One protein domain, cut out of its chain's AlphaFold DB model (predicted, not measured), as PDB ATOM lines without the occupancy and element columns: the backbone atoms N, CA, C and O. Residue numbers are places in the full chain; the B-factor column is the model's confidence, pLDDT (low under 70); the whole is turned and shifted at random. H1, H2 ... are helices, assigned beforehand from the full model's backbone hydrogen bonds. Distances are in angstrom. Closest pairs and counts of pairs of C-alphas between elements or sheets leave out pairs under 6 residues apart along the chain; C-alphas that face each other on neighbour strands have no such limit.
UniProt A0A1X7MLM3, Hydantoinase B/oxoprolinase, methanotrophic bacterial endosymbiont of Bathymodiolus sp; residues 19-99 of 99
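What this domain is: This is residues 19 to 99 of the 99 residues of the protein "Hydantoinase B/oxoprolinase" of methanotrophic bacterial endosymbiont of Bathymodiolus sp (UniProt A0A1X7MLM3). Two long helices, H2 and H3, meet end to end at a corner and open as a wide V, and a short helix, H1, packs at the far end of H2, on residues 45 to 49. Residues 80 to 99, most of them in H3, stick out free as one arm of the V. The printed part has 81 residues with three named helices, in the order H1, H2, H3, and no named strand; the class is all helix. The whole is extended, with a radius of gyration of the C-alphas of 19.5 A, and flat, spanning 47 by 41 by 17 A.

Where its parts are: Find C-alpha 45 at (95.043, 105.419, 131.527); from there H2, residues 45 to 73, runs 41.9 A to C-alpha 73 at (71.733, 133.521, 111.046). H3, residues 75 to 97, then runs 33.5 A to C-alpha 97 at (105.679, 140.041, 107.256). Look before H2 for H1, residues 28 to 36. Before that, residues 21 to 22 pair with residues 25 to 26, antiparallel.

How they stand to each other: Start at H2, where residues 69 to 70 alone touch H3. They only just touch, with 3 pairs of C-alphas within 8 A, and only at the corner; the closest C-alphas, of Val 70 and Val 78, are 6.3 A apart. The tilt is steep at 67 degrees, only just short of about perpendicular, opposite ways. At residues 45 to 49 alone, H2 touches H1; the closest C-alphas, of Leu 35 and Val 45, are 6.6 A apart. Their tilt is steep at 46 degrees, opposite ways. H1 and H3 are apart. In H1, H2 and H3, every O i to N i+4 pair is within hydrogen-bond range.

The domain as a whole: Look to Gln 29 and Thr 99 for the two C-alphas farthest apart, 52.6 A. The printed part has no cut. The link from H2 to H3 is tight, that from H1 to H2 short. Mean pLDDT of the printed part is 96.5; residue 99 is under 70.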
ATOM      1  N   LYS A  19      89.803 106.684 115.149       96.12
ATOM      2  CA  LYS A  19      88.445 107.095 115.500       96.12
ATOM      3  C   LYS A  19      88.151 106.716 116.952       96.12
ATOM      4  O   LYS A  19      88.217 105.541 117.289       96.12
ATOM      5  N   ILE A  20      87.767 107.695 117.770       97.31
ATOM      6  CA  ILE A  20      87.487 107.502 119.207       97.31
ATOM      7  C   ILE A  20      86.024 107.726 119.599       97.31
ATOM      8  O   ILE A  20      85.621 107.376 120.700       97.31
ATOM      9  N   VAL A  21      85.213 108.288 118.702       97.94
ATOM     10  CA  VAL A  21      83.770 108.469 118.896       97.94
ATOM     11  C   VAL A  21      83.043 107.949 117.666       97.94
ATOM     12  O   VAL A  21      83.431 108.233 116.530       97.94
ATOM     13  N   SER A  22      81.967 107.193 117.865       97.44
ATOM     14  CA  SER A  22      81.103 106.727 116.783       97.44
ATOM     15  C   SER A  22      79.646 106.878 117.179       97.44
ATOM     16  O   SER A  22      79.235 106.375 118.214       97.44
ATOM     17  N   LYS A  23      78.851 107.548 116.336       95.31
ATOM     18  CA  LYS A  23      77.415 107.780 116.583       95.31
ATOM     19  C   LYS A  23      77.126 108.441 117.946       95.31
ATOM     20  O   LYS A  23      76.110 108.148 118.557       95.31
ATOM     21  N   GLY A  24      78.014 109.327 118.400       93.94
ATOM     22  CA  GLY A  24      77.895 110.014 119.692       93.94
ATOM     23  C   GLY A  24      78.468 109.242 120.884       93.94
ATOM     24  O   GLY A  24      78.635 109.837 121.940       93.94
ATOM     25  N   GLU A  25      78.840 107.974 120.708       96.81
ATOM     26  CA  GLU A  25      79.370 107.128 121.780       96.81
ATOM     27  C   GLU A  25      80.900 107.133 121.791       96.81
ATOM     28  O   GLU A  25      81.538 106.959 120.742       96.81
ATOM     29  N   PHE A  26      81.489 107.310 122.975       98.19
ATOM     30  CA  PHE A  26      82.931 107.196 123.180       98.19
ATOM     31  C   PHE A  26      83.357 105.726 123.154       98.19
ATOM     32  O   PHE A  26      82.810 104.882 123.861       98.19
ATOM     33  N   LEU A  27      84.350 105.413 122.326       98.25
ATOM     34  CA  LEU A  27      84.848 104.060 122.098       98.25
ATOM     35  C   LEU A  27      85.884 103.680 123.163       98.25
ATOM     36  O   LEU A  27      87.029 103.359 122.852       98.25
ATOM     37  N   GLU A  28      85.479 103.744 124.430       97.81
ATOM     38  CA  GLU A  28      86.379 103.673 125.586       97.81
ATOM     39  C   GLU A  28      87.224 102.400 125.616       97.81
ATOM     40  O   GLU A  28      88.422 102.469 125.880       97.81
ATOM     41  N   GLN A  29      86.639 101.247 125.281       97.50
ATOM     42  CA  GLN A  29      87.375  99.984 125.244       97.50
ATOM     43  C   GLN A  29      88.511 100.023 124.213       97.50
ATOM     44  O   GLN A  29      89.642  99.678 124.528       97.50
ATOM     45  N   GLN A  30      88.230 100.497 122.998       96.81
ATOM     46  CA  GLN A  30      89.216 100.570 121.913       96.81
ATOM     47  C   GLN A  30      90.314 101.585 122.235       96.81
ATOM     48  O   GLN A  30      91.487 101.356 121.955       96.81
ATOM     49  N   VAL A  31      89.939 102.699 122.868       97.50
ATOM     50  CA  VAL A  31      90.898 103.687 123.364       97.50
ATOM     51  C   VAL A  31      91.758 103.096 124.474       97.50
ATOM     52  O   VAL A  31      92.967 103.276 124.443       97.50
ATOM     53  N   SER A  32      91.174 102.354 125.412       97.19
ATOM     54  CA  SER A  32      91.907 101.690 126.495       97.19
ATOM     55  C   SER A  32      92.904 100.674 125.948       97.19
ATOM     56  O   SER A  32      94.077 100.718 126.304       97.19
ATOM     57  N   GLU A  33      92.466  99.826 125.015       96.19
ATOM     58  CA  GLU A  33      93.316  98.859 124.317       96.19
ATOM     59  C   GLU A  33      94.482  99.556 123.604       96.19
ATOM     60  O   GLU A  33      95.629  99.132 123.746       96.19
ATOM     61  N   TRP A  34      94.223 100.667 122.907       95.69
ATOM     62  CA  TRP A  34      95.272 101.477 122.284       95.69
ATOM     63  C   TRP A  34      96.229 102.094 123.314       95.69
ATOM     64  O   TRP A  34      97.440 102.034 123.122       95.69
ATOM     65  N   LEU A  35      95.713 102.637 124.422       96.44
ATOM     66  CA  LEU A  35      96.509 103.274 125.475       96.44
ATOM     67  C   LEU A  35      97.467 102.296 126.176       96.44
ATOM     68  O   LEU A  35      98.530 102.713 126.645       96.44
ATOM     69  N   THR A  36      97.095 101.015 126.262       96.12
ATOM     70  CA  THR A  36      97.866  99.977 126.967       96.12
ATOM     71  C   THR A  36      98.629  99.021 126.054       96.12
ATOM     72  O   THR A  36      99.490  98.293 126.534       96.12
ATOM     73  N   GLY A  37      98.295  98.973 124.763       92.25
ATOM     74  CA  GLY A  37      98.731  97.914 123.849       92.25
ATOM     75  C   GLY A  37     100.044  98.162 123.102       92.25
ATOM     76  O   GLY A  37     100.406  97.336 122.268       92.25
ATOM     77  N   SER A  38     100.735  99.280 123.338       89.44
ATOM     78  CA  SER A  38     102.013  99.589 122.681       89.44
ATOM     79  C   SER A  38     103.223  99.150 123.513       89.44
ATOM     80  O   SER A  38     103.120  98.944 124.721       89.44
ATOM     81  N   ASP A  39     104.400  99.102 122.879       91.94
ATOM     82  CA  ASP A  39     105.687  98.889 123.567       91.94
ATOM     83  C   ASP A  39     106.020 100.012 124.574       91.94
ATOM     84  O   ASP A  39     106.816  99.826 125.495       91.94
ATOM     85  N   TYR A  40     105.376 101.175 124.420       93.44
ATOM     86  CA  TYR A  40     105.510 102.355 125.274       93.44
ATOM     87  C   TYR A  40     104.118 102.837 125.729       93.44
ATOM     88  O   TYR A  40     103.632 103.866 125.239       93.44
ATOM     89  N   PRO A  41     103.442 102.091 126.626       94.06
ATOM     90  CA  PRO A  41     102.060 102.363 127.006       94.06
ATOM     91  C   PRO A  41     101.945 103.647 127.832       94.06
ATOM     92  O   PRO A  41     102.925 104.152 128.400       94.06
ATOM     93  N   THR A  42     100.727 104.181 127.939       94.56
ATOM     94  CA  THR A  42     100.503 105.335 128.812       94.56
ATOM     95  C   THR A  42     100.710 104.984 130.288       94.56
ATOM     96  O   THR A  42     100.484 103.861 130.733       94.56
ATOM     97  N   ARG A  43     101.111 105.985 131.076       94.56
ATOM     98  CA  ARG A  43     101.371 105.838 132.516       94.56
ATOM     99  C   ARG A  43     100.119 105.989 133.376       94.56
ATOM    100  O   ARG A  43     100.119 105.529 134.510       94.56
ATOM    101  N   ASN A  44      99.099 106.687 132.876       96.00
ATOM    102  CA  ASN A  44      97.869 106.962 133.614       96.00
ATOM    103  C   ASN A  44      96.658 106.917 132.671       96.00
ATOM    104  O   ASN A  44      96.206 107.941 132.160       96.00
ATOM    105  N   VAL A  45      96.162 105.700 132.438       96.75
ATOM    106  CA  VAL A  45      95.043 105.419 131.527       96.75
ATOM    107  C   VAL A  45      93.783 106.180 131.938       96.75
ATOM    108  O   VAL A  45      93.154 106.803 131.089       96.75
ATOM    109  N   GLU A  46      93.448 106.189 133.231       97.06
ATOM    110  CA  GLU A  46      92.243 106.852 133.745       97.06
ATOM    111  C   GLU A  46      92.261 108.360 133.473       97.06
ATOM    112  O   GLU A  46      91.285 108.907 132.960       97.06
ATOM    113  N   GLN A  47      93.392 109.029 133.731       98.19
ATOM    114  CA  GLN A  47      93.532 110.455 133.425       98.19
ATOM    115  C   GLN A  47      93.418 110.721 131.922       98.19
ATOM    116  O   GLN A  47      92.729 111.654 131.519       98.19
ATOM    117  N   ASN A  48      94.055 109.901 131.077       97.00
ATOM    118  CA  ASN A  48      93.959 110.086 129.631       97.00
ATOM    119  C   ASN A  48      92.532 109.893 129.111       97.00
ATOM    120  O   ASN A  48      92.106 110.640 128.233       97.00
ATOM    121  N   ILE A  49      91.788 108.928 129.653       98.00
ATOM    122  CA  ILE A  49      90.371 108.734 129.330       98.00
ATOM    123  C   ILE A  49      89.560 109.968 129.733       98.00
ATOM    124  O   ILE A  49      88.815 110.493 128.905       98.00
ATOM    125  N   ALA A  50      89.747 110.475 130.955       98.25
ATOM    126  CA  ALA A  50      89.052 111.669 131.430       98.25
ATOM    127  C   ALA A  50      89.355 112.902 130.556       98.25
ATOM    128  O   ALA A  50      88.438 113.633 130.172       98.25
ATOM    129  N   ASP A  51      90.618 113.101 130.169       98.19
ATOM    130  CA  ASP A  51      91.031 114.200 129.289       98.19
ATOM    131  C   ASP A  51      90.396 114.083 127.894       98.19
ATOM    132  O   ASP A  51      89.938 115.081 127.330       98.19
ATOM    133  N   LEU A  52      90.335 112.872 127.329       97.69
ATOM    134  CA  LEU A  52      89.686 112.623 126.039       97.69
ATOM    135  C   LEU A  52      88.178 112.881 126.112       97.69
ATOM    136  O   LEU A  52      87.632 113.549 125.235       97.69
ATOM    137  N   GLN A  53      87.504 112.415 127.165       98.12
ATOM    138  CA  GLN A  53      86.081 112.682 127.389       98.12
ATOM    139  C   GLN A  53      85.804 114.187 127.526       98.12
ATOM    140  O   GLN A  53      84.852 114.694 126.928       98.12
ATOM    141  N   ALA A  54      86.663 114.924 128.237       98.44
ATOM    142  CA  ALA A  54      86.555 116.377 128.354       98.44
ATOM    143  C   ALA A  54      86.709 117.083 126.994       98.44
ATOM    144  O   ALA A  54      85.912 117.964 126.659       98.44
ATOM    145  N   GLN A  55      87.678 116.671 126.170       98.19
ATOM    146  CA  GLN A  55      87.858 117.200 124.811       98.19
ATOM    147  C   GLN A  55      86.662 116.881 123.899       98.19
ATOM    148  O   GLN A  55      86.208 117.745 123.146       98.19
ATOM    149  N   ILE A  56      86.108 115.669 123.993       98.00
ATOM    150  CA  ILE A  56      84.891 115.273 123.271       98.00
ATOM    151  C   ILE A  56      83.712 116.161 123.691       98.00
ATOM    152  O   ILE A  56      82.998 116.676 122.830       98.00
ATOM    153  N   ALA A  57      83.527 116.399 124.991       97.69
ATOM    154  CA  ALA A  57      82.469 117.268 125.502       97.69
ATOM    155  C   ALA A  57      82.619 118.719 125.008       97.69
ATOM    156  O   ALA A  57      81.630 119.335 124.601       97.69
ATOM    157  N   ALA A  58      83.845 119.249 124.976       98.19
ATOM    158  CA  ALA A  58      84.131 120.576 124.434       98.19
ATOM    159  C   ALA A  58      83.780 120.674 122.936       98.19
ATOM    160  O   ALA A  58      83.107 121.621 122.521       98.19
ATOM    161  N   ASN A  59      84.150 119.667 122.138       97.62
ATOM    162  CA  ASN A  59      83.791 119.602 120.718       97.62
ATOM    163  C   ASN A  59      82.274 119.485 120.507       97.62
ATOM    164  O   ASN A  59      81.723 120.186 119.658       97.62
ATOM    165  N   ASN A  60      81.582 118.673 121.312       97.19
ATOM    166  CA  ASN A  60      80.120 118.554 121.272       97.19
ATOM    167  C   ASN A  60      79.436 119.890 121.594       97.19
ATOM    168  O   ASN A  60      78.470 120.272 120.930       97.19
ATOM    169  N   LYS A  61      79.953 120.645 122.573       98.06
ATOM    170  CA  LYS A  61      79.462 121.997 122.868       98.06
ATOM    171  C   LYS A  61      79.684 122.938 121.683       98.06
ATOM    172  O   LYS A  61      78.755 123.641 121.300       98.06
ATOM    173  N   GLY A  62      80.870 122.918 121.072       97.44
ATOM    174  CA  GLY A  62      81.166 123.705 119.872       97.44
ATOM    175  C   GLY A  62      80.234 123.379 118.701       97.44
ATOM    176  O   GLY A  62      79.715 124.289 118.057       97.44
ATOM    177  N   GLN A  63      79.951 122.093 118.468       97.12
ATOM    178  CA  GLN A  63      78.990 121.649 117.457       97.12
ATOM    179  C   GLN A  63      77.586 122.210 117.725       97.12
ATOM    180  O   GLN A  63      76.945 122.713 116.801       97.12
ATOM    181  N   LEU A  64      77.111 122.134 118.972       98.12
ATOM    182  CA  LEU A  64      75.796 122.652 119.353       98.12
ATOM    183  C   LEU A  64      75.704 124.164 119.126       98.12
ATOM    184  O   LEU A  64      74.739 124.637 118.529       98.12
ATOM    185  N   GLU A  65      76.714 124.921 119.551       98.31
ATOM    186  CA  GLU A  65      76.721 126.372 119.353       98.31
ATOM    187  C   GLU A  65      76.806 126.756 117.875       98.31
ATOM    188  O   GLU A  65      76.119 127.678 117.437       98.31
ATOM    189  N   LEU A  66      77.564 126.011 117.067       97.44
ATOM    190  CA  LEU A  66      77.583 126.218 115.621       97.44
ATOM    191  C   LEU A  66      76.206 125.958 114.994       97.44
ATOM    192  O   LEU A  66      75.755 126.749 114.166       97.44
ATOM    193  N   ALA A  67      75.510 124.901 115.417       98.19
ATOM    194  CA  ALA A  67      74.148 124.624 114.968       98.19
ATOM    195  C   ALA A  67      73.172 125.744 115.372       98.19
ATOM    196  O   ALA A  67      72.366 126.174 114.544       98.19
ATOM    197  N   ASN A  68      73.290 126.276 116.593       98.44
ATOM    198  CA  ASN A  68      72.502 127.421 117.061       98.44
ATOM    199  C   ASN A  68      72.761 128.677 116.214       98.44
ATOM    200  O   ASN A  68      71.815 129.352 115.809       98.44
ATOM    201  N   MET A  69      74.026 128.975 115.892       98.06
ATOM    202  CA  MET A  69      74.373 130.097 115.012       98.06
ATOM    203  C   MET A  69      73.770 129.928 113.617       98.06
ATOM    204  O   MET A  69      73.218 130.880 113.071       98.06
ATOM    205  N   VAL A  70      73.839 128.723 113.043       98.56
ATOM    206  CA  VAL A  70      73.245 128.430 111.731       98.56
ATOM    207  C   VAL A  70      71.725 128.580 111.767       98.56
ATOM    208  O   VAL A  70      71.157 129.153 110.840       98.56
ATOM    209  N   ALA A  71      71.065 128.123 112.832       98.50
ATOM    210  CA  ALA A  71      69.623 128.287 113.001       98.50
ATOM    211  C   ALA A  71      69.213 129.764 113.110       98.50
ATOM    212  O   ALA A  71      68.181 130.155 112.569       98.50
ATOM    213  N   HIS A  72      70.024 130.589 113.776       98.38
ATOM    214  CA  HIS A  72      69.726 132.003 113.984       98.38
ATOM    215  C   HIS A  72      70.068 132.883 112.767       98.38
ATOM    216  O   HIS A  72      69.297 133.773 112.422       98.38
ATOM    217  N   TYR A  73      71.201 132.640 112.098       97.94
ATOM    218  CA  TYR A  73      71.733 133.521 111.046       97.94
ATOM    219  C   TYR A  73      71.649 132.949 109.626       97.94
ATOM    220  O   TYR A  73      71.955 133.663 108.670       97.94
ATOM    221  N   SER A  74      71.209 131.700 109.464       98.38
ATOM    222  CA  SER A  74      71.342 130.869 108.258       98.38
ATOM    223  C   SER A  74      72.768 130.388 107.978       98.38
ATOM    224  O   SER A  74      73.764 131.047 108.289       98.38
ATOM    225  N   LEU A  75      72.862 129.235 107.313       98.44
ATOM    226  CA  LEU A  75      74.138 128.637 106.926       98.44
ATOM    227  C   LEU A  75      74.951 129.552 105.998       98.44
ATOM    228  O   LEU A  75      76.160 129.674 106.169       98.44
ATOM    229  N   ALA A  76      74.291 130.211 105.040       98.56
ATOM    230  CA  ALA A  76      74.958 131.077 104.069       98.56
ATOM    231  C   ALA A  76      75.687 132.244 104.754       98.56
ATOM    232  O   ALA A  76      76.850 132.510 104.453       98.56
ATOM    233  N   THR A  77      75.036 132.890 105.724       98.38
ATOM    234  CA  THR A  77      75.635 133.984 106.497       98.38
ATOM    235  C   THR A  77      76.814 133.502 107.334       98.38
ATOM    236  O   THR A  77      77.875 134.124 107.301       98.38
ATOM    237  N   VAL A  78      76.664 132.382 108.055       98.25
ATOM    238  CA  VAL A  78      77.738 131.823 108.895       98.25
ATOM    239  C   VAL A  78      78.968 131.491 108.048       98.25
ATOM    240  O   VAL A  78      80.074 131.902 108.396       98.25
ATOM    241  N   LEU A  79      78.786 130.825 106.903       98.12
ATOM    242  CA  LEU A  79      79.885 130.497 105.989       98.12
ATOM    243  C   LEU A  79      80.562 131.749 105.416       98.12
ATOM    244  O   LEU A  79      81.791 131.821 105.397       98.12
ATOM    245  N   SER A  80      79.784 132.755 104.997       98.31
ATOM    246  CA  SER A  80      80.341 134.026 104.512       98.31
ATOM    247  C   SER A  80      81.194 134.698 105.586       98.31
ATOM    248  O   SER A  80      82.304 135.152 105.312       98.31
ATOM    249  N   TYR A  81      80.710 134.732 106.828       97.94
ATOM    250  CA  TYR A  81      81.431 135.360 107.929       97.94
ATOM    251  C   TYR A  81      82.697 134.589 108.321       97.94
ATOM    252  O   TYR A  81      83.737 135.205 108.549       97.94
ATOM    253  N   MET A  82      82.661 133.250 108.309       97.38
ATOM    254  CA  MET A  82      83.860 132.423 108.493       97.38
ATOM    255  C   MET A  82      84.946 132.767 107.465       97.38
ATOM    256  O   MET A  82      86.103 132.956 107.842       97.38
ATOM    257  N   GLN A  83      84.576 132.920 106.188       98.38
ATOM    258  CA  GLN A  83      85.521 133.314 105.143       98.38
ATOM    259  C   GLN A  83      86.093 134.718 105.387       98.38
ATOM    260  O   GLN A  83      87.293 134.932 105.217       98.38
ATOM    261  N   HIS A  84      85.265 135.675 105.821       98.19
ATOM    262  CA  HIS A  84      85.739 137.018 106.169       98.19
ATOM    263  C   HIS A  84      86.770 136.993 107.303       98.19
ATOM    264  O   HIS A  84      87.812 137.639 107.187       98.19
ATOM    265  N   VAL A  85      86.526 136.214 108.363       98.19
ATOM    266  CA  VAL A  85      87.464 136.063 109.489       98.19
ATOM    267  C   VAL A  85      88.796 135.471 109.021       98.19
ATOM    268  O   VAL A  85      89.854 135.998 109.363       98.19
ATOM    269  N   GLN A  86      88.760 134.419 108.200       98.50
ATOM    270  CA  GLN A  86      89.966 133.787 107.654       98.50
ATOM    271  C   GLN A  86      90.763 134.744 106.759       98.50
ATOM    272  O   GLN A  86      91.983 134.845 106.900       98.50
ATOM    273  N   ASN A  87      90.081 135.493 105.887       98.56
ATOM    274  CA  ASN A  87      90.718 136.486 105.020       98.56
ATOM    275  C   ASN A  87      91.394 137.588 105.840       98.56
ATOM    276  O   ASN A  87      92.532 137.956 105.557       98.56
ATOM    277  N   ASN A  88      90.717 138.083 106.880       98.19
ATOM    278  CA  ASN A  88      91.270 139.098 107.768       98.19
ATOM    279  C   ASN A  88      92.498 138.585 108.535       98.19
ATOM    280  O   ASN A  88      93.491 139.301 108.650       98.19
ATOM    281  N   ALA A  89      92.456 137.344 109.031       97.75
ATOM    282  CA  ALA A  89      93.597 136.725 109.702       97.75
ATOM    283  C   ALA A  89      94.806 136.607 108.757       97.75
ATOM    284  O   ALA A  89      95.916 136.991 109.124       97.75
ATOM    285  N   ALA A  90      94.584 136.147 107.522       97.81
ATOM    286  CA  ALA A  90      95.632 136.043 106.511       97.81
ATOM    287  C   ALA A  90      96.235 137.410 106.144       97.81
ATOM    288  O   ALA A  90      97.455 137.535 106.040       97.81
ATOM    289  N   GLU A  91      95.399 138.438 105.978       98.00
ATOM    290  CA  GLU A  91      95.866 139.799 105.693       98.00
ATOM    291  C   GLU A  91      96.659 140.385 106.863       98.00
ATOM    292  O   GLU A  91      97.741 140.930 106.664       98.00
ATOM    293  N   SER A  92      96.180 140.196 108.094       97.44
ATOM    294  CA  SER A  92      96.869 140.675 109.300       97.44
ATOM    295  C   SER A  92      98.288 140.109 109.403       97.44
ATOM    296  O   SER A  92      99.229 140.843 109.696       97.44
ATOM    297  N   VAL A  93      98.467 138.817 109.108       97.44
ATOM    298  CA  VAL A  93      99.796 138.186 109.077       97.44
ATOM    299  C   VAL A  93     100.646 138.738 107.929       97.44
ATOM    300  O   VAL A  93     101.824 139.030 108.130       97.44
ATOM    301  N   ARG A  94     100.067 138.925 106.736       97.75
ATOM    302  CA  ARG A  94     100.777 139.476 105.570       97.75
ATOM    303  C   ARG A  94     101.348 140.866 105.850       97.75
ATOM    304  O   ARG A  94     102.491 141.122 105.486       97.75
ATOM    305  N   LEU A  95     100.583 141.725 106.519       97.25
ATOM    306  CA  LEU A  95     101.017 143.076 106.879       97.25
ATOM    307  C   LEU A  95     102.227 143.072 107.823       97.25
ATOM    308  O   LEU A  95     103.118 143.896 107.654       97.25
ATOM    309  N   ILE A  96     102.290 142.130 108.770       96.94
ATOM    310  CA  ILE A  96     103.423 141.991 109.704       96.94
ATOM    311  C   ILE A  96     104.682 141.472 108.996       96.94
ATOM    312  O   ILE A  96     105.789 141.846 109.358       96.94
ATOM    313  N   LEU A  97     104.538 140.603 107.994       95.44
ATOM    314  CA  LEU A  97     105.679 140.041 107.256       95.44
ATOM    315  C   LEU A  97     106.244 140.983 106.182       95.44
ATOM    316  O   LEU A  97     107.324 140.727 105.658       95.44
ATOM    317  N   ALA A  98     105.497 142.023 105.804       83.38
ATOM    318  CA  ALA A  98     105.912 142.998 104.797       83.38
ATOM    319  C   ALA A  98     106.820 144.116 105.354       83.38
ATOM    320  O   ALA A  98     107.303 144.942 104.578       83.38
ATOM    321  N   THR A  99     107.035 144.145 106.673       57.62
ATOM    322  CA  THR A  99     108.025 144.981 107.378       57.62
ATOM    323  C   THR A  99     109.290 144.200 107.683       57.62
ATOM    324  O   THR A  99     110.380 144.801 107.569       57.62
TER     325      THR A  99